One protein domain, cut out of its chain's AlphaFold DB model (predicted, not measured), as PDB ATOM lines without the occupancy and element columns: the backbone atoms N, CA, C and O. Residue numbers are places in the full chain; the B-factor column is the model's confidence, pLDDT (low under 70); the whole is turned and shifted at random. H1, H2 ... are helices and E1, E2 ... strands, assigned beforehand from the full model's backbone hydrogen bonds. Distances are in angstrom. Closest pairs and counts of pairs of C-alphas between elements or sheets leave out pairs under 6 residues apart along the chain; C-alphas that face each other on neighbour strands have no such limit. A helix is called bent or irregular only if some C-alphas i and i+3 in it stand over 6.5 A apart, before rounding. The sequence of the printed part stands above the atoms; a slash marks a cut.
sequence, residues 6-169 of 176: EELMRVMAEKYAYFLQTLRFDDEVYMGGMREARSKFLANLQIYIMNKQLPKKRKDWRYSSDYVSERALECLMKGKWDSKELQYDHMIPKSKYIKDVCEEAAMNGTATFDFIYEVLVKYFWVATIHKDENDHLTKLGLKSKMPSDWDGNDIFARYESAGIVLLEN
ATOM      1  N   GLU A   6     278.546 226.441 444.095       93.06
ATOM      2  CA  GLU A   6     277.568 226.045 445.110       93.06
ATOM      3  C   GLU A   6     277.682 226.913 446.372       93.06
ATOM      4  O   GLU A   6     276.698 227.509 446.808       93.06
ATOM      5  N   GLU A   7     278.889 227.055 446.922       94.38
ATOM      6  CA  GLU A   7     279.143 227.897 448.099       94.38
ATOM      7  C   GLU A   7     278.809 229.368 447.827       94.38
ATOM      8  O   GLU A   7     278.150 230.004 448.651       94.38
ATOM      9  N   LEU A   8     279.172 229.890 446.648       95.06
ATOM     10  CA  LEU A   8     278.795 231.242 446.233       95.06
ATOM     11  C   LEU A   8     277.270 231.416 446.238       95.06
ATOM     12  O   LEU A   8     276.770 232.390 446.801       95.06
ATOM     13  N   MET A   9     276.523 230.481 445.642       97.75
ATOM     14  CA  MET A   9     275.059 230.547 445.605       97.75
ATOM     15  C   MET A   9     274.451 230.471 447.009       97.75
ATOM     16  O   MET A   9     273.512 231.211 447.291       97.75
ATOM     17  N   ARG A  10     275.006 229.654 447.916       98.06
ATOM     18  CA  ARG A  10     274.562 229.598 449.322       98.06
ATOM     19  C   ARG A  10     274.758 230.937 450.027       98.06
ATOM     20  O   ARG A  10     273.813 231.457 450.615       98.06
ATOM     21  N   VAL A  11     275.947 231.533 449.920       97.88
ATOM     22  CA  VAL A  11     276.227 232.851 450.515       97.88
ATOM     23  C   VAL A  11     275.299 233.913 449.926       97.88
ATOM     24  O   VAL A  11     274.728 234.721 450.659       97.88
ATOM     25  N   MET A  12     275.107 233.911 448.606       98.31
ATOM     26  CA  MET A  12     274.210 234.857 447.945       98.31
ATOM     27  C   MET A  12     272.757 234.696 448.399       98.31
ATOM     28  O   MET A  12     272.113 235.703 448.698       98.31
ATOM     29  N   ALA A  13     272.258 233.462 448.498       98.69
ATOM     30  CA  ALA A  13     270.902 233.171 448.948       98.69
ATOM     31  C   ALA A  13     270.672 233.631 450.389       98.69
ATOM     32  O   ALA A  13     269.696 234.323 450.661       98.69
ATOM     33  N   GLU A  14     271.611 233.338 451.291       98.44
ATOM     34  CA  GLU A  14     271.547 233.762 452.691       98.44
ATOM     35  C   GLU A  14     271.450 235.291 452.811       98.44
ATOM     36  O   GLU A  14     270.567 235.822 453.489       98.44
ATOM     37  N   LYS A  15     272.331 236.028 452.119       98.56
ATOM     38  CA  LYS A  15     272.337 237.496 452.205       98.56
ATOM     39  C   LYS A  15     271.154 238.128 451.486       98.56
ATOM     40  O   LYS A  15     270.695 239.184 451.920       98.56
ATOM     41  N   TYR A  16     270.647 237.510 450.423       98.69
ATOM     42  CA  TYR A  16     269.466 238.017 449.736       98.69
ATOM     43  C   TYR A  16     268.184 237.757 450.528       98.69
ATOM     44  O   TYR A  16     267.365 238.664 450.631       98.69
ATOM     45  N   ALA A  17     268.055 236.596 451.177       98.38
ATOM     46  CA  ALA A  17     266.970 236.313 452.114       98.38
ATOM     47  C   ALA A  17     266.930 237.355 453.238       98.38
ATOM     48  O   ALA A  17     265.893 237.970 453.481       98.38
ATOM     49  N   TYR A  18     268.087 237.621 453.854       98.06
ATOM     50  CA  TYR A  18     268.217 238.672 454.861       98.06
ATOM     51  C   TYR A  18     267.806 240.044 454.310       98.06
ATOM     52  O   TYR A  18     267.007 240.739 454.926       98.06
ATOM     53  N   PHE A  19     268.299 240.426 453.128       98.44
ATOM     54  CA  PHE A  19     267.937 241.696 452.500       98.44
ATOM     55  C   PHE A  19     266.423 241.825 452.277       98.44
ATOM     56  O   PHE A  19     265.842 242.833 452.669       98.44
ATOM     57  N   LEU A  20     265.771 240.804 451.718       98.25
ATOM     58  CA  LEU A  20     264.330 240.815 451.454       98.25
ATOM     59  C   LEU A  20     263.506 240.959 452.739       98.25
ATOM     60  O   LEU A  20     262.540 241.716 452.752       98.25
ATOM     61  N   GLN A  21     263.924 240.320 453.835       95.94
ATOM     62  CA  GLN A  21     263.259 240.431 455.142       95.94
ATOM     63  C   GLN A  21     263.341 241.836 455.761       95.94
ATOM     64  O   GLN A  21     262.550 242.168 456.642       95.94
ATOM     65  N   THR A  22     264.286 242.672 455.318       96.38
ATOM     66  CA  THR A  22     264.414 244.057 455.803       96.38
ATOM     67  C   THR A  22     263.546 245.057 455.041       96.38
ATOM     68  O   THR A  22     263.416 246.200 455.482       96.38
ATOM     69  N   LEU A  23     262.953 244.659 453.909       97.44
ATOM     70  CA  LEU A  23     262.170 245.560 453.066       97.44
ATOM     71  C   LEU A  23     260.760 245.781 453.632       97.44
ATOM     72  O   LEU A  23     260.106 244.861 454.117       97.44
ATOM     73  N   ARG A  24     260.277 247.023 453.526       97.31
ATOM     74  CA  ARG A  24     258.901 247.428 453.850       97.31
ATOM     75  C   ARG A  24     258.057 247.435 452.579       97.31
ATOM     76  O   ARG A  24     257.883 248.481 451.965       97.31
ATOM     77  N   PHE A  25     257.613 246.261 452.132       96.56
ATOM     78  CA  PHE A  25     256.873 246.118 450.867       96.56
ATOM     79  C   PHE A  25     255.540 246.884 450.833       96.56
ATOM     80  O   PHE A  25     255.059 247.217 449.755       96.56
ATOM     81  N   ASP A  26     254.973 247.174 451.999       97.19
ATOM     82  CA  ASP A  26     253.751 247.947 452.213       97.19
ATOM     83  C   ASP A  26     253.947 249.472 452.103       97.19
ATOM     84  O   ASP A  26     252.973 250.204 451.929       97.19
ATOM     85  N   ASP A  27     255.188 249.963 452.160       98.00
ATOM     86  CA  ASP A  27     255.517 251.386 452.050       98.00
ATOM     87  C   ASP A  27     255.986 251.730 450.627       98.00
ATOM     88  O   ASP A  27     257.147 251.548 450.249       98.00
ATOM     89  N   GLU A  28     255.069 252.258 449.813       97.31
ATOM     90  CA  GLU A  28     255.334 252.599 448.412       97.31
ATOM     91  C   GLU A  28     256.453 253.644 448.248       97.31
ATOM     92  O   GLU A  28     257.292 253.521 447.348       97.31
ATOM     93  N   VAL A  29     256.510 254.654 449.123       98.31
ATOM     94  CA  VAL A  29     257.510 255.733 449.042       98.31
ATOM     95  C   VAL A  29     258.894 255.181 449.372       98.31
ATOM     96  O   VAL A  29     259.852 255.417 448.624       98.31
ATOM     97  N   TYR A  30     258.998 254.381 450.437       98.19
ATOM     98  CA  TYR A  30     260.219 253.659 450.788       98.19
ATOM     99  C   TYR A  30     260.668 252.739 449.645       98.19
ATOM    100  O   TYR A  30     261.819 252.802 449.200       98.19
ATOM    101  N   MET A  31     259.760 251.926 449.100       97.75
ATOM    102  CA  MET A  31     260.073 250.970 448.030       97.75
ATOM    103  C   MET A  31     260.437 251.645 446.705       97.75
ATOM    104  O   MET A  31     261.237 251.094 445.928       97.75
ATOM    105  N   GLY A  32     259.897 252.842 446.462       97.56
ATOM    106  CA  GLY A  32     260.300 253.746 445.393       97.56
ATOM    107  C   GLY A  32     261.752 254.197 445.548       97.56
ATOM    108  O   GLY A  32     262.538 254.045 444.608       97.56
ATOM    109  N   GLY A  33     262.136 254.657 446.743       98.00
ATOM    110  CA  GLY A  33     263.516 255.039 447.074       98.00
ATOM    111  C   GLY A  33     264.508 253.869 447.032       98.00
ATOM    112  O   GLY A  33     265.652 254.029 446.613       98.00
ATOM    113  N   MET A  34     264.057 252.658 447.368       97.56
ATOM    114  CA  MET A  34     264.886 251.444 447.384       97.56
ATOM    115  C   MET A  34     265.085 250.790 446.009       97.56
ATOM    116  O   MET A  34     265.738 249.748 445.910       97.56
ATOM    117  N   ARG A  35     264.548 251.365 444.925       96.56
ATOM    118  CA  ARG A  35     264.582 250.768 443.576       96.56
ATOM    119  C   ARG A  35     265.987 250.366 443.127       96.56
ATOM    120  O   ARG A  35     266.170 249.262 442.610       96.56
ATOM    121  N   GLU A  36     266.974 251.244 443.301       97.31
ATOM    122  CA  GLU A  36     268.346 250.970 442.868       97.31
ATOM    123  C   GLU A  36     269.000 249.876 443.715       97.31
ATOM    124  O   GLU A  36     269.567 248.935 443.156       97.31
ATOM    125  N   ALA A  37     268.855 249.955 445.041       97.44
ATOM    126  CA  ALA A  37     269.367 248.948 445.964       97.44
ATOM    127  C   ALA A  37     268.815 247.558 445.616       97.44
ATOM    128  O   ALA A  37     269.596 246.638 445.375       97.44
ATOM    129  N   ARG A  38     267.490 247.425 445.462       97.00
ATOM    130  CA  ARG A  38     266.833 246.162 445.076       97.00
ATOM    131  C   ARG A  38     267.310 245.644 443.723       97.00
ATOM    132  O   ARG A  38     267.592 244.460 443.563       97.00
ATOM    133  N   SER A  39     267.460 246.539 442.748       95.75
ATOM    134  CA  SER A  39     267.880 246.164 441.394       95.75
ATOM    135  C   SER A  39     269.342 245.717 441.320       95.75
ATOM    136  O   SER A  39     269.686 244.875 440.483       95.75
ATOM    137  N   LYS A  40     270.222 246.276 442.161       96.62
ATOM    138  CA  LYS A  40     271.673 246.046 442.094       96.62
ATOM    139  C   LYS A  40     272.211 245.081 443.147       96.62
ATOM    140  O   LYS A  40     273.297 244.551 442.923       96.62
ATOM    141  N   PHE A  41     271.475 244.806 444.227       98.19
ATOM    142  CA  PHE A  41     271.950 244.037 445.385       98.19
ATOM    143  C   PHE A  41     272.703 242.757 444.999       98.19
ATOM    144  O   PHE A  41     273.892 242.639 445.279       98.19
ATOM    145  N   LEU A  42     272.046 241.839 444.282       97.94
ATOM    146  CA  LEU A  42     272.639 240.550 443.915       97.94
ATOM    147  C   LEU A  42     273.879 240.680 443.017       97.94
ATOM    148  O   LEU A  42     274.849 239.953 443.204       97.94
ATOM    149  N   ALA A  43     273.865 241.610 442.056       96.56
ATOM    150  CA  ALA A  43     275.000 241.811 441.153       96.56
ATOM    151  C   ALA A  43     276.211 242.364 441.916       96.56
ATOM    152  O   ALA A  43     277.315 241.842 441.800       96.56
ATOM    153  N   ASN A  44     275.989 243.367 442.767       97.44
ATOM    154  CA  ASN A  44     277.044 243.943 443.597       97.44
ATOM    155  C   ASN A  44     277.598 242.926 444.601       97.44
ATOM    156  O   ASN A  44     278.806 242.891 444.827       97.44
ATOM    157  N   LEU A  45     276.732 242.090 445.185       97.12
ATOM    158  CA  LEU A  45     277.141 241.034 446.103       97.12
ATOM    159  C   LEU A  45     278.029 239.998 445.403       97.12
ATOM    160  O   LEU A  45     279.102 239.681 445.915       97.12
ATOM    161  N   GLN A  46     277.628 239.530 444.216       96.12
ATOM    162  CA  GLN A  46     278.428 238.592 443.428       96.12
ATOM    163  C   GLN A  46     279.796 239.185 443.082       96.12
ATOM    164  O   GLN A  46     280.820 238.568 443.371       96.12
ATOM    165  N   ILE A  47     279.829 240.414 442.557       94.94
ATOM    166  CA  ILE A  47     281.073 241.116 442.212       94.94
ATOM    167  C   ILE A  47     281.979 241.248 443.442       94.94
ATOM    168  O   ILE A  47     283.183 241.012 443.356       94.94
ATOM    169  N   TYR A  48     281.416 241.606 444.597       95.06
ATOM    170  CA  TYR A  48     282.176 241.760 445.835       95.06
ATOM    171  C   TYR A  48     282.834 240.451 446.285       95.06
ATOM    172  O   TYR A  48     284.022 240.452 446.615       95.06
ATOM    173  N   ILE A  49     282.084 239.346 446.285       93.88
ATOM    174  CA  ILE A  49     282.602 238.027 446.670       93.88
ATOM    175  C   ILE A  49     283.679 237.586 445.675       93.88
ATOM    176  O   ILE A  49     284.798 237.250 446.066       93.88
ATOM    177  N   MET A  50     283.386 237.687 444.380       91.00
ATOM    178  CA  MET A  50     284.288 237.240 443.324       91.00
ATOM    179  C   MET A  50     285.592 238.039 443.271       91.00
ATOM    180  O   MET A  50     286.668 237.453 443.161       91.00
ATOM    181  N   ASN A  51     285.544 239.362 443.445       90.50
ATOM    182  CA  ASN A  51     286.742 240.207 443.458       90.50
ATOM    183  C   ASN A  51     287.733 239.849 444.573       90.50
ATOM    184  O   ASN A  51     288.923 240.158 444.461       90.50
ATOM    185  N   LYS A  52     287.285 239.200 445.655       89.56
ATOM    186  CA  LYS A  52     288.191 238.695 446.698       89.56
ATOM    187  C   LYS A  52     288.977 237.466 446.256       89.56
ATOM    188  O   LYS A  52     290.060 237.235 446.789       89.56
ATOM    189  N   GLN A  53     288.450 236.712 445.297       86.88
ATOM    190  CA  GLN A  53     289.061 235.495 444.767       86.88
ATOM    191  C   GLN A  53     289.984 235.775 443.571       86.88
ATOM    192  O   GLN A  53     290.835 234.952 443.239       86.88
ATOM    193  N   LEU A  54     289.839 236.944 442.937       86.56
ATOM    194  CA  LEU A  54     290.644 237.345 441.786       86.56
ATOM    195  C   LEU A  54     292.067 237.789 442.180       86.56
ATOM    196  O   LEU A  54     292.276 238.380 443.249       86.56
ATOM    197  N   PRO A  55     293.066 237.584 441.297       86.00
ATOM    198  CA  PRO A  55     294.411 238.119 441.482       86.00
ATOM    199  C   PRO A  55     294.406 239.641 441.679       86.00
ATOM    200  O   PRO A  55     293.610 240.357 441.077       86.00
ATOM    201  N   LYS A  56     295.357 240.174 442.463       84.38
ATOM    202  CA  LYS A  56     295.409 241.607 442.835       84.38
ATOM    203  C   LYS A  56     295.326 242.568 441.637       84.38
ATOM    204  O   LYS A  56     294.694 243.610 441.754       84.38
ATOM    205  N   LYS A  57     295.940 242.216 440.500       82.81
ATOM    206  CA  LYS A  57     295.943 243.031 439.270       82.81
ATOM    207  C   LYS A  57     294.613 243.012 438.499       82.81
ATOM    208  O   LYS A  57     294.452 243.801 437.579       82.81
ATOM    209  N   ARG A  58     293.682 242.124 438.859       83.25
ATOM    210  CA  ARG A  58     292.414 241.873 438.155       83.25
ATOM    211  C   ARG A  58     291.200 241.990 439.082       83.25
ATOM    212  O   ARG A  58     290.177 241.376 438.820       83.25
ATOM    213  N   LYS A  59     291.298 242.749 440.183       85.94
ATOM    214  CA  LYS A  59     290.169 243.018 441.096       85.94
ATOM    215  C   LYS A  59     289.160 243.978 440.459       85.94
ATOM    216  O   LYS A  59     289.029 245.123 440.882       85.94
ATOM    217  N   ASP A  60     288.493 243.508 439.420       90.00
ATOM    218  CA  ASP A  60     287.558 244.269 438.609       90.00
ATOM    219  C   ASP A  60     286.427 243.345 438.144       90.00
ATOM    220  O   ASP A  60     286.663 242.189 437.787       90.00
ATOM    221  N   TRP A  61     285.196 243.862 438.150       91.56
ATOM    222  CA  TRP A  61     283.992 243.084 437.850       91.56
ATOM    223  C   TRP A  61     284.036 242.419 436.472       91.56
ATOM    224  O   TRP A  61     283.401 241.389 436.262       91.56
ATOM    225  N   ARG A  62     284.796 242.970 435.519       91.56
ATOM    226  CA  ARG A  62     284.864 242.438 434.148       91.56
ATOM    227  C   ARG A  62     285.458 241.029 434.096       91.56
ATOM    228  O   ARG A  62     285.191 240.289 433.157       91.56
ATOM    229  N   TYR A  63     286.192 240.644 435.139       91.12
ATOM    230  CA  TYR A  63     286.758 239.309 435.322       91.12
ATOM    231  C   TYR A  63     285.921 238.414 436.250       91.12
ATOM    232  O   TYR A  63     286.327 237.290 436.532       91.12
ATOM    233  N   SER A  64     284.790 238.896 436.777       91.75
ATOM    234  CA  SER A  64     284.023 238.200 437.817       91.75
ATOM    235  C   SER A  64     282.851 237.366 437.292       91.75
ATOM    236  O   SER A  64     282.121 236.784 438.095       91.75
ATOM    237  N   SER A  65     282.631 237.314 435.977       94.62
ATOM    238  CA  SER A  65     281.529 236.581 435.340       94.62
ATOM    239  C   SER A  65     281.748 235.062 435.322       94.62
ATOM    240  O   SER A  65     282.868 234.586 435.502       94.62
ATOM    241  N   ASP A  66     280.683 234.274 435.149       95.50
ATOM    242  CA  ASP A  66     280.741 232.818 434.922       95.50
ATOM    243  C   ASP A  66     281.200 232.501 433.497       95.50
ATOM    244  O   ASP A  66     281.999 231.593 433.298       95.50
ATOM    245  N   TYR A  67     280.765 233.311 432.532       97.56
ATOM    246  CA  TYR A  67     281.101 233.156 431.121       97.56
ATOM    247  C   TYR A  67     281.673 234.439 430.522       97.56
ATOM    248  O   TYR A  67     281.538 235.536 431.077       97.56
ATOM    249  N   VAL A  68     282.323 234.313 429.374       97.62
ATOM    250  CA  VAL A  68     282.878 235.432 428.615       97.62
ATOM    251  C   VAL A  68     282.704 235.175 427.119       97.62
ATOM    252  O   VAL A  68     282.883 234.044 426.672       97.62
ATOM    253  N   SER A  69     282.325 236.190 426.340       97.88
ATOM    254  CA  SER A  69     282.323 236.049 424.876       97.88
ATOM    255  C   SER A  69     283.735 236.109 424.310       97.88
ATOM    256  O   SER A  69     284.626 236.711 424.910       97.88
ATOM    257  N   GLU A  70     283.946 235.542 423.122       95.88
ATOM    258  CA  GLU A  70     285.251 235.585 422.446       95.88
ATOM    259  C   GLU A  70     285.755 237.026 422.281       95.88
ATOM    260  O   GLU A  70     286.889 237.348 422.642       95.88
ATOM    261  N   ARG A  71     284.877 237.937 421.844       95.38
ATOM    262  CA  ARG A  71     285.226 239.354 421.668       95.38
ATOM    263  C   ARG A  71     285.574 240.035 422.990       95.38
ATOM    264  O   ARG A  71     286.519 240.821 423.043       95.38
ATOM    265  N   ALA A  72     284.832 239.751 424.062       95.81
ATOM    266  CA  ALA A  72     285.155 240.286 425.382       95.81
ATOM    267  C   ALA A  72     286.478 239.729 425.916       95.81
ATOM    268  O   ALA A  72     287.270 240.480 426.492       95.81
ATOM    269  N   LEU A  73     286.737 238.438 425.701       94.38
ATOM    270  CA  LEU A  73     287.972 237.777 426.103       94.38
ATOM    271  C   LEU A  73     289.181 238.417 425.415       94.38
ATOM    272  O   LEU A  73     290.142 238.772 426.096       94.38
ATOM    273  N   GLU A  74     289.113 238.663 424.105       92.69
ATOM    274  CA  GLU A  74     290.174 239.366 423.378       92.69
ATOM    275  C   GLU A  74     290.478 240.750 423.970       92.69
ATOM    276  O   GLU A  74     291.646 241.122 424.119       92.69
ATOM    277  N   CYS A  75     289.444 241.523 424.317       92.50
ATOM    278  CA  CYS A  75     289.610 242.819 424.976       92.50
ATOM    279  C   CYS A  75     290.303 242.663 426.334       92.50
ATOM    280  O   CYS A  75     291.292 243.347 426.606       92.50
ATOM    281  N   LEU A  76     289.827 241.732 427.166       91.81
ATOM    282  CA  LEU A  76     290.384 241.470 428.493       91.81
ATOM    283  C   LEU A  76     291.855 241.035 428.431       91.81
ATOM    284  O   LEU A  76     292.668 241.532 429.210       91.81
ATOM    285  N   MET A  77     292.221 240.176 427.475       89.88
ATOM    286  CA  MET A  77     293.605 239.731 427.271       89.88
ATOM    287  C   MET A  77     294.536 240.873 426.841       89.88
ATOM    288  O   MET A  77     295.686 240.928 427.270       89.88
ATOM    289  N   LYS A  78     294.048 241.827 426.034       88.56
ATOM    290  CA  LYS A  78     294.838 242.992 425.594       88.56
ATOM    291  C   LYS A  78     295.149 243.976 426.728       88.56
ATOM    292  O   LYS A  78     296.062 244.792 426.590       88.56
ATOM    293  N   GLY A  79     294.404 243.948 427.836       83.75
ATOM    294  CA  GLY A  79     294.657 244.820 428.992       83.75
ATOM    295  C   GLY A  79     294.281 246.297 428.788       83.75
ATOM    296  O   GLY A  79     294.566 247.115 429.664       83.75
ATOM    297  N   LYS A  80     293.695 246.663 427.639       80.88
ATOM    298  CA  LYS A  80     293.323 248.039 427.270       80.88
ATOM    299  C   LYS A  80     291.963 248.041 426.574       80.88
ATOM    300  O   LYS A  80     291.853 247.514 425.473       80.88
ATOM    301  N   TRP A  81     290.968 248.648 427.211       85.38
ATOM    302  CA  TRP A  81     289.610 248.827 426.686       85.38
ATOM    303  C   TRP A  81     288.985 250.093 427.276       85.38
ATOM    304  O   TRP A  81     289.355 250.521 428.377       85.38
ATOM    305  N   ASP A  82     288.017 250.683 426.574       88.19
ATOM    306  CA  ASP A  82     287.154 251.702 427.179       88.19
ATOM    307  C   ASP A  82     286.237 251.038 428.213       88.19
ATOM    308  O   ASP A  82     285.714 249.941 428.016       88.19
ATOM    309  N   SER A  83     285.979 251.734 429.317       81.38
ATOM    310  CA  SER A  83     285.002 251.347 430.341       81.38
ATOM    311  C   SER A  83     283.644 250.850 429.813       81.38
ATOM    312  O   SER A  83     282.987 250.081 430.513       81.38
ATOM    313  N   LYS A  84     283.228 251.283 428.615       88.19
ATOM    314  CA  LYS A  84     281.950 250.962 427.968       88.19
ATOM    315  C   LYS A  84     282.015 249.779 426.997       88.19
ATOM    316  O   LYS A  84     280.952 249.320 426.583       88.19
ATOM    317  N   GLU A  85     283.202 249.307 426.617       94.25
ATOM    318  CA  GLU A  85     283.371 248.219 425.637       94.25
ATOM    319  C   GLU A  85     282.942 246.859 426.181       94.25
ATOM    320  O   GLU A  85     282.517 246.002 425.414       94.25
ATOM    321  N   LEU A  86     283.005 246.672 427.498       96.19
ATOM    322  CA  LEU A  86     282.618 245.435 428.162       96.19
ATOM    323  C   LEU A  86     281.333 245.643 428.959       96.19
ATOM    324  O   LEU A  86     281.148 246.675 429.605       96.19
ATOM    325  N   GLN A  87     280.449 244.653 428.913       96.31
ATOM    326  CA  GLN A  87     279.142 244.662 429.557       96.31
ATOM    327  C   GLN A  87     279.015 243.462 430.490       96.31
ATOM    328  O   GLN A  87     279.352 242.343 430.115       96.31
ATOM    329  N   TYR A  88     278.513 243.713 431.699       95.94
ATOM    330  CA  TYR A  88     278.112 242.669 432.635       95.94
ATOM    331  C   TYR A  88     276.657 242.313 432.361       95.94
ATOM    332  O   TYR A  88     275.765 243.118 432.650       95.94
ATOM    333  N   ASP A  89     276.417 241.138 431.798       97.25
ATOM    334  CA  ASP A  89     275.077 240.692 431.444       97.25
ATOM    335  C   ASP A  89     274.626 239.532 432.332       97.25
ATOM    336  O   ASP A  89     275.393 238.623 432.653       97.25
ATOM    337  N   HIS A  90     273.357 239.566 432.729       97.50
ATOM    338  CA  HIS A  90     272.718 238.416 433.357       97.50
ATOM    339  C   HIS A  90     272.201 237.517 432.243       97.50
ATOM    340  O   HIS A  90     271.324 237.946 431.498       97.50
ATOM    341  N   MET A  91     272.715 236.292 432.141       98.25
ATOM    342  CA  MET A  91     272.393 235.377 431.042       98.25
ATOM    343  C   MET A  91     270.894 235.095 430.970       98.25
ATOM    344  O   MET A  91     270.315 235.140 429.890       98.25
ATOM    345  N   ILE A  92     270.239 234.963 432.125       98.19
ATOM    346  CA  ILE A  92     268.780 234.959 432.251       98.19
ATOM    347  C   ILE A  92     268.332 236.296 432.871       98.19
ATOM    348  O   ILE A  92     268.928 236.735 433.859       98.19
ATOM    349  N   PRO A  93     267.284 236.972 432.347       97.44
ATOM    350  CA  PRO A  93     266.826 238.268 432.850       97.44
ATOM    351  C   PRO A  93     266.505 238.274 434.353       97.44
ATOM    352  O   PRO A  93     265.403 237.922 434.780       97.44
ATOM    353  N   LYS A  94     267.456 238.766 435.160       97.12
ATOM    354  CA  LYS A  94     267.369 238.796 436.629       97.12
ATOM    355  C   LYS A  94     266.078 239.418 437.146       97.12
ATOM    356  O   LYS A  94     265.518 238.909 438.108       97.12
ATOM    357  N   SER A  95     265.612 240.520 436.551       96.19
ATOM    358  CA  SER A  95     264.402 241.196 437.035       96.19
ATOM    359  C   SER A  95     263.212 240.241 437.069       96.19
ATOM    360  O   SER A  95     262.644 240.054 438.133       96.19
ATOM    361  N   LYS A  96     262.924 239.573 435.948       96.75
ATOM    362  CA  LYS A  96     261.740 238.722 435.794       96.75
ATOM    363  C   LYS A  96     261.860 237.390 436.534       96.75
ATOM    364  O   LYS A  96     260.899 236.953 437.145       96.75
ATOM    365  N   TYR A  97     263.015 236.731 436.442       98.12
ATOM    366  CA  TYR A  97     263.157 235.337 436.889       98.12
ATOM    367  C   TYR A  97     263.746 235.188 438.293       98.12
ATOM    368  O   TYR A  97     263.724 234.093 438.843       98.12
ATOM    369  N   ILE A  98     264.279 236.269 438.870       98.44
ATOM    370  CA  ILE A  98     264.906 236.246 440.196       98.44
ATOM    371  C   ILE A  98     264.290 237.316 441.086       98.44
ATOM    372  O   ILE A  98     263.683 236.988 442.095       98.44
ATOM    373  N   LYS A  99     264.418 238.597 440.716       98.19
ATOM    374  CA  LYS A  99     263.985 239.706 441.574       98.19
ATOM    375  C   LYS A  99     262.486 239.643 441.842       98.19
ATOM    376  O   LYS A  99     262.092 239.623 442.996       98.19
ATOM    377  N   ASP A 100     261.677 239.606 440.786       98.06
ATOM    378  CA  ASP A 100     260.218 239.645 440.909       98.06
ATOM    379  C   ASP A 100     259.705 238.385 441.621       98.06
ATOM    380  O   ASP A 100     258.922 238.495 442.555       98.06
ATOM    381  N   VAL A 101     260.249 237.211 441.274       98.50
ATOM    382  CA  VAL A 101     259.926 235.921 441.912       98.50
ATOM    383  C   VAL A 101     260.247 235.923 443.411       98.50
ATOM    384  O   VAL A 101     259.421 235.523 444.229       98.50
ATOM    385  N   CYS A 102     261.441 236.375 443.800       98.62
ATOM    386  CA  CYS A 102     261.839 236.397 445.205       98.62
ATOM    387  C   CYS A 102     261.138 237.504 446.002       98.62
ATOM    388  O   CYS A 102     260.825 237.290 447.170       98.62
ATOM    389  N   GLU A 103     260.883 238.672 445.406       98.38
ATOM    390  CA  GLU A 103     260.114 239.741 446.052       98.38
ATOM    391  C   GLU A 103     258.648 239.328 446.249       98.38
ATOM    392  O   GLU A 103     258.107 239.549 447.328       98.38
ATOM    393  N   GLU A 104     258.026 238.662 445.272       98.38
ATOM    394  CA  GLU A 104     256.680 238.089 445.412       98.38
ATOM    395  C   GLU A 104     256.623 237.045 446.529       98.38
ATOM    396  O   GLU A 104     255.769 237.118 447.416       98.38
ATOM    397  N   ALA A 105     257.582 236.117 446.554       98.38
ATOM    398  CA  ALA A 105     257.689 235.151 447.638       98.38
ATOM    399  C   ALA A 105     257.890 235.839 449.003       98.38
ATOM    400  O   ALA A 105     257.322 235.401 450.002       98.38
ATOM    401  N   ALA A 106     258.658 236.933 449.066       98.00
ATOM    402  CA  ALA A 106     258.900 237.669 450.305       98.00
ATOM    403  C   ALA A 106     257.636 238.379 450.804       98.00
ATOM    404  O   ALA A 106     257.316 238.272 451.988       98.00
ATOM    405  N   MET A 107     256.880 239.023 449.908       97.44
ATOM    406  CA  MET A 107     255.577 239.623 450.225       97.44
ATOM    407  C   MET A 107     254.582 238.587 450.761       97.44
ATOM    408  O   MET A 107     253.813 238.881 451.672       97.44
ATOM    409  N   ASN A 108     254.647 237.359 450.246       97.31
ATOM    410  CA  ASN A 108     253.789 236.250 450.661       97.31
ATOM    411  C   ASN A 108     254.337 235.455 451.864       97.31
ATOM    412  O   ASN A 108     253.744 234.449 452.246       97.31
ATOM    413  N   GLY A 109     255.476 235.849 452.447       96.31
ATOM    414  CA  GLY A 109     256.086 235.148 453.585       96.31
ATOM    415  C   GLY A 109     256.664 233.762 453.259       96.31
ATOM    416  O   GLY A 109     256.851 232.950 454.160       96.31
ATOM    417  N   THR A 110     256.952 233.479 451.987       97.44
ATOM    418  CA  THR A 110     257.429 232.173 451.482       97.44
ATOM    419  C   THR A 110     258.863 232.199 450.940       97.44
ATOM    420  O   THR A 110     259.381 231.162 450.533       97.44
ATOM    421  N   ALA A 111     259.546 233.351 450.968       97.38
ATOM    422  CA  ALA A 111     260.945 233.491 450.548       97.38
ATOM    423  C   ALA A 111     261.932 232.886 451.567       97.38
ATOM    424  O   ALA A 111     262.657 233.598 452.269       97.38
ATOM    425  N   THR A 112     261.950 231.557 451.667       97.75
ATOM    426  CA  THR A 112     262.912 230.817 452.489       97.75
ATOM    427  C   THR A 112     264.304 230.819 451.854       97.75
ATOM    428  O   THR A 112     264.472 231.112 450.668       97.75
ATOM    429  N   PHE A 113     265.321 230.464 452.648       98.19
ATOM    430  CA  PHE A 113     266.679 230.259 452.143       98.19
ATOM    431  C   PHE A 113     266.707 229.256 450.981       98.19
ATOM    432  O   PHE A 113     267.251 229.583 449.931       98.19
ATOM    433  N   ASP A 114     266.090 228.081 451.152       98.44
ATOM    434  CA  ASP A 114     266.112 227.014 450.143       98.44
ATOM    435  C   ASP A 114     265.424 227.453 448.846       98.44
ATOM    436  O   ASP A 114     265.986 227.281 447.768       98.44
ATOM    437  N   PHE A 115     264.273 228.129 448.948       98.56
ATOM    438  CA  PHE A 115     263.579 228.682 447.785       98.56
ATOM    439  C   PHE A 115     264.467 229.659 447.002       98.56
ATOM    440  O   PHE A 115     264.623 229.550 445.786       98.56
ATOM    441  N   ILE A 116     265.084 230.620 447.699       98.75
ATOM    442  CA  ILE A 116     265.961 231.607 447.060       98.75
ATOM    443  C   ILE A 116     267.188 230.917 446.462       98.75
ATOM    444  O   ILE A 116     267.602 231.252 445.353       98.75
ATOM    445  N   TYR A 117     267.772 229.960 447.177       98.75
ATOM    446  CA  TYR A 117     268.921 229.199 446.712       98.75
ATOM    447  C   TYR A 117     268.615 228.459 445.405       98.75
ATOM    448  O   TYR A 117     269.373 228.601 444.446       98.75
ATOM    449  N   GLU A 118     267.484 227.759 445.318       98.44
ATOM    450  CA  GLU A 118     267.049 227.068 444.098       98.44
ATOM    451  C   GLU A 118     266.854 228.037 442.922       98.44
ATOM    452  O   GLU A 118     267.337 227.779 441.815       98.44
ATOM    453  N   VAL A 119     266.221 229.191 443.164       98.50
ATOM    454  CA  VAL A 119     266.051 230.249 442.153       98.50
ATOM    455  C   VAL A 119     267.406 230.764 441.659       98.50
ATOM    456  O   VAL A 119     267.609 230.917 440.451       98.50
ATOM    457  N   LEU A 120     268.351 231.030 442.566       98.56
ATOM    458  CA  LEU A 120     269.670 231.551 442.207       98.56
ATOM    459  C   LEU A 120     270.521 230.516 441.469       98.56
ATOM    460  O   LEU A 120     271.117 230.853 440.449       98.56
ATOM    461  N   VAL A 121     270.543 229.259 441.920       97.75
ATOM    462  CA  VAL A 121     271.253 228.170 441.229       97.75
ATOM    463  C   VAL A 121     270.754 228.035 439.795       97.75
ATOM    464  O   VAL A 121     271.560 227.913 438.869       97.75
ATOM    465  N   LYS A 122     269.431 228.101 439.608       97.50
ATOM    466  CA  LYS A 122     268.816 227.934 438.296       97.50
ATOM    467  C   LYS A 122     269.050 229.134 437.380       97.50
ATOM    468  O   LYS A 122     269.405 228.950 436.219       97.50
ATOM    469  N   TYR A 123     268.874 230.356 437.882       98.38
ATOM    470  CA  TYR A 123     268.759 231.537 437.020       98.38
ATOM    471  C   TYR A 123     269.883 232.570 437.167       98.38
ATOM    472  O   TYR A 123     270.045 233.413 436.282       98.38
ATOM    473  N   PHE A 124     270.677 232.550 438.243       98.19
ATOM    474  CA  PHE A 124     271.730 233.545 438.466       98.19
ATOM    475  C   PHE A 124     273.028 233.160 437.749       98.19
ATOM    476  O   PHE A 124     273.983 232.668 438.347       98.19
ATOM    477  N   TRP A 125     273.067 233.417 436.449       97.81
ATOM    478  CA  TRP A 125     274.244 233.218 435.605       97.81
ATOM    479  C   TRP A 125     274.656 234.534 434.970       97.81
ATOM    480  O   TRP A 125     273.800 235.333 434.575       97.81
ATOM    481  N   VAL A 126     275.961 234.790 434.908       97.62
ATOM    482  CA  VAL A 126     276.486 236.072 434.430       97.62
ATOM    483  C   VAL A 126     277.579 235.896 433.389       97.62
ATOM    484  O   VAL A 126     278.481 235.074 433.546       97.62
ATOM    485  N   ALA A 127     277.522 236.723 432.351       97.81
ATOM    486  CA  ALA A 127     278.494 236.758 431.272       97.81
ATOM    487  C   ALA A 127     279.107 238.157 431.143       97.81
ATOM    488  O   ALA A 127     278.427 239.167 431.326       97.81
ATOM    489  N   THR A 128     280.394 238.214 430.803       97.50
ATOM    490  CA  THR A 128     281.013 239.444 430.298       97.50
ATOM    491  C   THR A 128     280.980 239.387 428.776       97.50
ATOM    492  O   THR A 128     281.577 238.490 428.186       97.50
ATOM    493  N   ILE A 129     280.294 240.338 428.145       98.00
ATOM    494  CA  ILE A 129     280.169 240.415 426.682       98.00
ATOM    495  C   ILE A 129     280.660 241.759 426.150       98.00
ATOM    496  O   ILE A 129     280.757 242.741 426.890       98.00
ATOM    497  N   HIS A 130     280.970 241.820 424.860       97.69
ATOM    498  CA  HIS A 130     281.334 243.059 424.191       97.69
ATOM    499  C   HIS A 130     280.095 243.941 423.977       97.69
ATOM    500  O   HIS A 130     278.975 243.464 423.782       97.69
ATOM    501  N   LYS A 131     280.284 245.262 423.964       97.44
ATOM    502  CA  LYS A 131     279.213 246.245 423.773       97.44
ATOM    503  C   LYS A 131     278.392 245.983 422.511       97.44
ATOM    504  O   LYS A 131     277.169 246.027 422.568       97.44
ATOM    505  N   ASP A 132     279.053 245.680 421.400       97.56
ATOM    506  CA  ASP A 132     278.372 245.390 420.133       97.56
ATOM    507  C   ASP A 132     277.474 244.148 420.217       97.56
ATOM    508  O   ASP A 132     276.413 244.120 419.599       97.56
ATOM    509  N   GLU A 133     277.869 243.141 420.998       98.19
ATOM    510  CA  GLU A 133     277.079 241.925 421.225       98.19
ATOM    511  C   GLU A 133     275.849 242.244 422.081       98.19
ATOM    512  O   GLU A 133     274.730 241.860 421.746       98.19
ATOM    513  N   ASN A 134     276.020 243.049 423.134       97.81
ATOM    514  CA  ASN A 134     274.902 243.567 423.922       97.81
ATOM    515  C   ASN A 134     273.933 244.420 423.074       97.81
ATOM    516  O   ASN A 134     272.707 244.327 423.204       97.81
ATOM    517  N   ASP A 135     274.469 245.267 422.195       97.94
ATOM    518  CA  ASP A 135     273.672 246.099 421.294       97.94
ATOM    519  C   ASP A 135     272.960 245.223 420.243       97.94
ATOM    520  O   ASP A 135     271.819 245.508 419.871       97.94
ATOM    521  N   HIS A 136     273.565 244.107 419.824       98.19
ATOM    522  CA  HIS A 136     272.927 243.106 418.968       98.19
ATOM    523  C   HIS A 136     271.767 242.389 419.676       98.19
ATOM    524  O   HIS A 136     270.654 242.381 419.148       98.19
ATOM    525  N   LEU A 137     271.964 241.916 420.914       98.12
ATOM    526  CA  LEU A 137     270.887 241.366 421.752       98.12
ATOM    527  C   LEU A 137     269.737 242.366 421.927       98.12
ATOM    528  O   LEU A 137     268.565 241.991 421.930       98.12
ATOM    529  N   THR A 138     270.056 243.657 422.040       97.62
ATOM    530  CA  THR A 138     269.051 244.726 422.114       97.62
ATOM    531  C   THR A 138     268.231 244.823 420.831       97.62
ATOM    532  O   THR A 138     267.005 244.879 420.909       97.62
ATOM    533  N   LYS A 139     268.877 244.791 419.661       98.06
ATOM    534  CA  LYS A 139     268.196 244.833 418.355       98.06
ATOM    535  C   LYS A 139     267.279 243.629 418.133       98.06
ATOM    536  O   LYS A 139     266.221 243.791 417.539       98.06
ATOM    537  N   LEU A 140     267.650 242.459 418.654       97.62
ATOM    538  CA  LEU A 140     266.826 241.246 418.612       97.62
ATOM    539  C   LEU A 140     265.696 241.234 419.660       97.62
ATOM    540  O   LEU A 140     264.912 240.293 419.714       97.62
ATOM    541  N   GLY A 141     265.604 242.249 420.528       97.69
ATOM    542  CA  GLY A 141     264.632 242.276 421.626       97.69
ATOM    543  C   GLY A 141     264.959 241.316 422.778       97.69
ATOM    544  O   GLY A 141     264.145 241.144 423.687       97.69
ATOM    545  N   LEU A 142     266.161 240.737 422.775       97.69
ATOM    546  CA  LEU A 142     266.643 239.747 423.735       97.69
ATOM    547  C   LEU A 142     267.429 240.367 424.896       97.69
ATOM    548  O   LEU A 142     267.844 239.650 425.791       97.69
ATOM    549  N   LYS A 143     267.639 241.690 424.953       95.50
ATOM    550  CA  LYS A 143     268.380 242.330 426.066       95.50
ATOM    551  C   LYS A 143     267.803 242.003 427.451       95.50
ATOM    552  O   LYS A 143     268.539 241.865 428.417       95.50
ATOM    553  N   SER A 144     266.481 241.934 427.562       94.38
ATOM    554  CA  SER A 144     265.784 241.763 428.844       94.38
ATOM    555  C   SER A 144     264.716 240.674 428.794       94.38
ATOM    556  O   SER A 144     263.791 240.678 429.608       94.38
ATOM    557  N   LYS A 145     264.794 239.784 427.803       96.38
ATOM    558  CA  LYS A 145     263.821 238.722 427.548       96.38
ATOM    559  C   LYS A 145     264.548 237.471 427.075       96.38
ATOM    560  O   LYS A 145     265.585 237.572 426.426       96.38
ATOM    561  N   MET A 146     263.977 236.321 427.401       98.00
ATOM    562  CA  MET A 146     264.374 235.053 426.795       98.00
ATOM    563  C   MET A 146     263.692 234.898 425.426       98.00
ATOM    564  O   MET A 146     262.647 235.531 425.217       98.00
ATOM    565  N   PRO A 147     264.262 234.097 424.508       97.62
ATOM    566  CA  PRO A 147     263.593 233.691 423.273       97.62
ATOM    567  C   PRO A 147     262.203 233.097 423.535       97.62
ATOM    568  O   PRO A 147     261.925 232.590 424.624       97.62
ATOM    569  N   SER A 148     261.306 233.186 422.552       96.25
ATOM    570  CA  SER A 148     259.917 232.718 422.694       96.25
ATOM    571  C   SER A 148     259.791 231.203 422.861       96.25
ATOM    572  O   SER A 148     258.815 230.736 423.436       96.25
ATOM    573  N   ASP A 149     260.763 230.462 422.349       95.81
ATOM    574  CA  ASP A 149     260.897 229.007 422.376       95.81
ATOM    575  C   ASP A 149     261.808 228.509 423.512       95.81
ATOM    576  O   ASP A 149     262.136 227.327 423.564       95.81
ATOM    577  N   TRP A 150     262.203 229.390 424.438       97.81
ATOM    578  CA  TRP A 150     263.050 229.017 425.566       97.81
ATOM    579  C   TRP A 150     262.373 227.987 426.481       97.81
ATOM    580  O   TRP A 150     261.255 228.193 426.957       97.81
ATOM    581  N   ASP A 151     263.093 226.909 426.786       94.88
ATOM    582  CA  ASP A 151     262.627 225.758 427.568       94.88
ATOM    583  C   ASP A 151     262.545 226.014 429.088       94.88
ATOM    584  O   ASP A 151     262.076 225.169 429.853       94.88
ATOM    585  N   GLY A 152     263.015 227.179 429.540       95.00
ATOM    586  CA  GLY A 152     263.067 227.553 430.950       95.00
ATOM    587  C   GLY A 152     264.307 227.062 431.701       95.00
ATOM    588  O   GLY A 152     264.371 227.263 432.919       95.00
ATOM    589  N   ASN A 153     265.272 226.431 431.026       95.06
ATOM    590  CA  ASN A 153     266.471 225.862 431.648       95.06
ATOM    591  C   ASN A 153     267.766 226.243 430.930       95.06
ATOM    592  O   ASN A 153     268.766 226.465 431.610       95.06
ATOM    593  N   ASP A 154     267.767 226.342 429.600       97.44
ATOM    594  CA  ASP A 154     268.984 226.643 428.855       97.44
ATOM    595  C   ASP A 154     269.450 228.086 429.108       97.44
ATOM    596  O   ASP A 154     268.820 229.066 428.703       97.44
ATOM    597  N   ILE A 155     270.579 228.222 429.798       97.75
ATOM    598  CA  ILE A 155     271.156 229.519 430.144       97.75
ATOM    599  C   ILE A 155     271.767 230.228 428.922       97.75
ATOM    600  O   ILE A 155     271.985 231.439 428.980       97.75
ATOM    601  N   PHE A 156     272.029 229.509 427.824       98.31
ATOM    602  CA  PHE A 156     272.694 230.031 426.628       98.31
ATOM    603  C   PHE A 156     271.730 230.532 425.549       98.31
ATOM    604  O   PHE A 156     272.149 231.328 424.707       98.31
ATOM    605  N   ALA A 157     270.442 230.187 425.622       98.19
ATOM    606  CA  ALA A 157     269.431 230.430 424.590       98.19
ATOM    607  C   ALA A 157     269.457 231.830 423.943       98.19
ATOM    608  O   ALA A 157     269.311 231.969 422.727       98.19
ATOM    609  N   ARG A 158     269.656 232.898 424.733       97.88
ATOM    610  CA  ARG A 158     269.740 234.283 424.217       97.88
ATOM    611  C   ARG A 158     270.943 234.498 423.304       97.88
ATOM    612  O   ARG A 158     270.830 235.208 422.308       97.88
ATOM    613  N   TYR A 159     272.082 233.938 423.684       98.38
ATOM    614  CA  TYR A 159     273.344 234.086 422.973       98.38
ATOM    615  C   TYR A 159     273.362 233.193 421.737       98.38
ATOM    616  O   TYR A 159     273.720 233.676 420.667       98.38
ATOM    617  N   GLU A 160     272.856 231.962 421.841       97.81
ATOM    618  CA  GLU A 160     272.697 231.055 420.698       97.81
ATOM    619  C   GLU A 160     271.783 231.655 419.624       97.81
ATOM    620  O   GLU A 160     272.163 231.730 418.456       97.81
ATOM    621  N   SER A 161     270.635 232.212 420.029       97.25
ATOM    622  CA  SER A 161     269.712 232.922 419.124       97.25
ATOM    623  C   SER A 161     270.349 234.130 418.427       97.25
ATOM    624  O   SER A 161     269.882 234.565 417.375       97.25
ATOM    625  N   ALA A 162     271.393 234.702 419.026       97.38
ATOM    626  CA  ALA A 162     272.113 235.865 418.526       97.38
ATOM    627  C   ALA A 162     273.446 235.507 417.843       97.38
ATOM    628  O   ALA A 162     274.178 236.411 417.441       97.38
ATOM    629  N   GLY A 163     273.787 234.216 417.735       97.75
ATOM    630  CA  GLY A 163     275.067 233.761 417.188       97.75
ATOM    631  C   GLY A 163     276.289 234.206 418.001       97.75
ATOM    632  O   GLY A 163     277.360 234.400 417.430       97.75
ATOM    633  N   ILE A 164     276.138 234.413 419.314       98.38
ATOM    634  CA  ILE A 164     277.220 234.804 420.225       98.38
ATOM    635  C   ILE A 164     277.731 233.557 420.946       98.38
ATOM    636  O   ILE A 164     276.979 232.895 421.661       98.38
ATOM    637  N   VAL A 165     279.022 233.268 420.803       97.62
ATOM    638  CA  VAL A 165     279.679 232.159 421.503       97.62
ATOM    639  C   VAL A 165     280.128 232.618 422.886       97.62
ATOM    640  O   VAL A 165     280.813 233.634 423.024       97.62
ATOM    641  N   LEU A 166     279.749 231.853 423.910       98.06
ATOM    642  CA  LEU A 166     280.206 232.038 425.282       98.06
ATOM    643  C   LEU A 166     281.149 230.910 425.690       98.06
ATOM    644  O   LEU A 166     280.869 229.734 425.478       98.06
ATOM    645  N   LEU A 167     282.249 231.292 426.327       96.56
ATOM    646  CA  LEU A 167     283.242 230.397 426.903       96.56
ATOM    647  C   LEU A 167     283.139 230.450 428.425       96.56
ATOM    648  O   LEU A 167     282.888 231.517 428.993       96.56
ATOM    649  N   GLU A 168     283.338 229.314 429.092       95.19
ATOM    650  CA  GLU A 168     283.483 229.304 430.547       95.19
ATOM    651  C   GLU A 168     284.673 230.185 430.931       95.19
ATOM    652  O   GLU A 168     285.770 230.053 430.387       95.19
ATOM    653  N   ASN A 169     284.444 231.113 431.854       91.69
ATOM    654  CA  ASN A 169     285.473 232.032 432.292       91.69
ATOM    655  C   ASN A 169     286.364 231.332 433.330       91.69
ATOM    656  O   ASN A 169     286.048 231.336 434.522       91.69
TER     657      ASN A 169
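AT A GLANCE: This is residues 6 to 169 of the 176 residues of an uncharacterized protein of Bacillus cereus (UniProt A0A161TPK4). Two parts stand side by side: a group of four helices, H1, H3, H5 and H6, and a small twisted sheet of four strands with H4 and H7 standing up from its opposite faces. The hairpin of H5 and H6 reaches out from the sheet between E2 and E3, and its H6 crosses H1, while the kinked H3 runs beside H1; H2 lies at the far end of the helix group, and H8 lies near H7 after a long unnamed stretch. The printed part has 164 residues with eight named helices and four named strands, in the order H1 H2 H3 E1 H4 E2 H5 H6 E3 H7 H8 E4, and its class is mixed, helices and strands. The mixed sheet runs E2 E3 E1 E4. The whole is compact, with a radius of gyration of the C-alphas of 16.5 A, and spans 47 by 41 by 31 A.

HOW THE PARTS SIT: E3, residues 126 to 130, is an inner strand, antiparallel to the edge strand E2, residues 86 to 90; N 87 and O 129 are 2.8 A apart, within hydrogen-bond range. E3 is parallel to E1, residues 67 to 69, with N 128 and O 67 at 2.9 A. E1 is antiparallel to the other edge strand, E4, residues 166 to 168, with N 167 and O 68 at 2.8 A. From edge to edge the strands' lines turn by 81 degrees. H4, residues 70 to 78, stands up from the sheet at a height over the sheet of 6.9 A; the closest C-alphas of H4 and E3 are those of Ala 72 and His 130, 4.9 A apart. H7, residues 131 to 139, stands up from the opposite face at a height of 9.7 A, over E2 and E3. H8, residues 157 to 160, is close to H7 but not clearly touching, the closest C-alphas being those of Leu 137 and Arg 158, 7.6 A apart. H3, residues 35 to 53, only grazes the sheet, with residues 43 to 46. With residues 41 to 49 alone H3 touches H1, residues 6 to 21, opposite ways at a shallow tilt of 29 degrees; the closest C-alphas are those of Met 12 and Leu 45, 7.1 A apart. H1 touches H6, residues 113 to 123, at a steep tilt of 60 degrees, and the closest C-alphas, those of Ala 13 and Tyr 117, are 5.0 A apart. H6 forms a helical hairpin with H5, residues 94 to 107, at a shallow tilt of 15 degrees; Ile 98 and Val 119 have their closest C-alphas, 6.4 A apart. H2, residues 28 to 33, and H3 meet only through their link. Every O i to N i+4 pair is within hydrogen-bond range in H1, H2, H4, H6 and H7, against 11 of 15 in H3 and 8 of 10 in H5; H8 is too short for such a pair.

IN THESE COORDINATES: H1 begins at C-alpha 6, (277.568, 226.045, 445.110), and is 22.6 A long. H3 is 28.9 A long, with a kink of 44 degrees near residue 42; it is irregular, C-alphas 39 and 42 being 7.8 A apart. H5, 18.0 A long, is only just irregular, with C-alphas 97 and 100 at 6.6 A. H6 is 15.3 A long, E3 13.3 A and E2 13.2 A. E4 ends at C-alpha 168, (283.483, 229.304, 430.547).

THE WHOLE: The two C-alphas farthest apart, those of Asp 26 and Lys 78, are 49.2 A apart. The printed part has no cut. The links H3 to E1, 13 residues, and H7 to H8, 17 residues, are long. The mean pLDDT of the printed part is 95.8, and no printed residue is under 70.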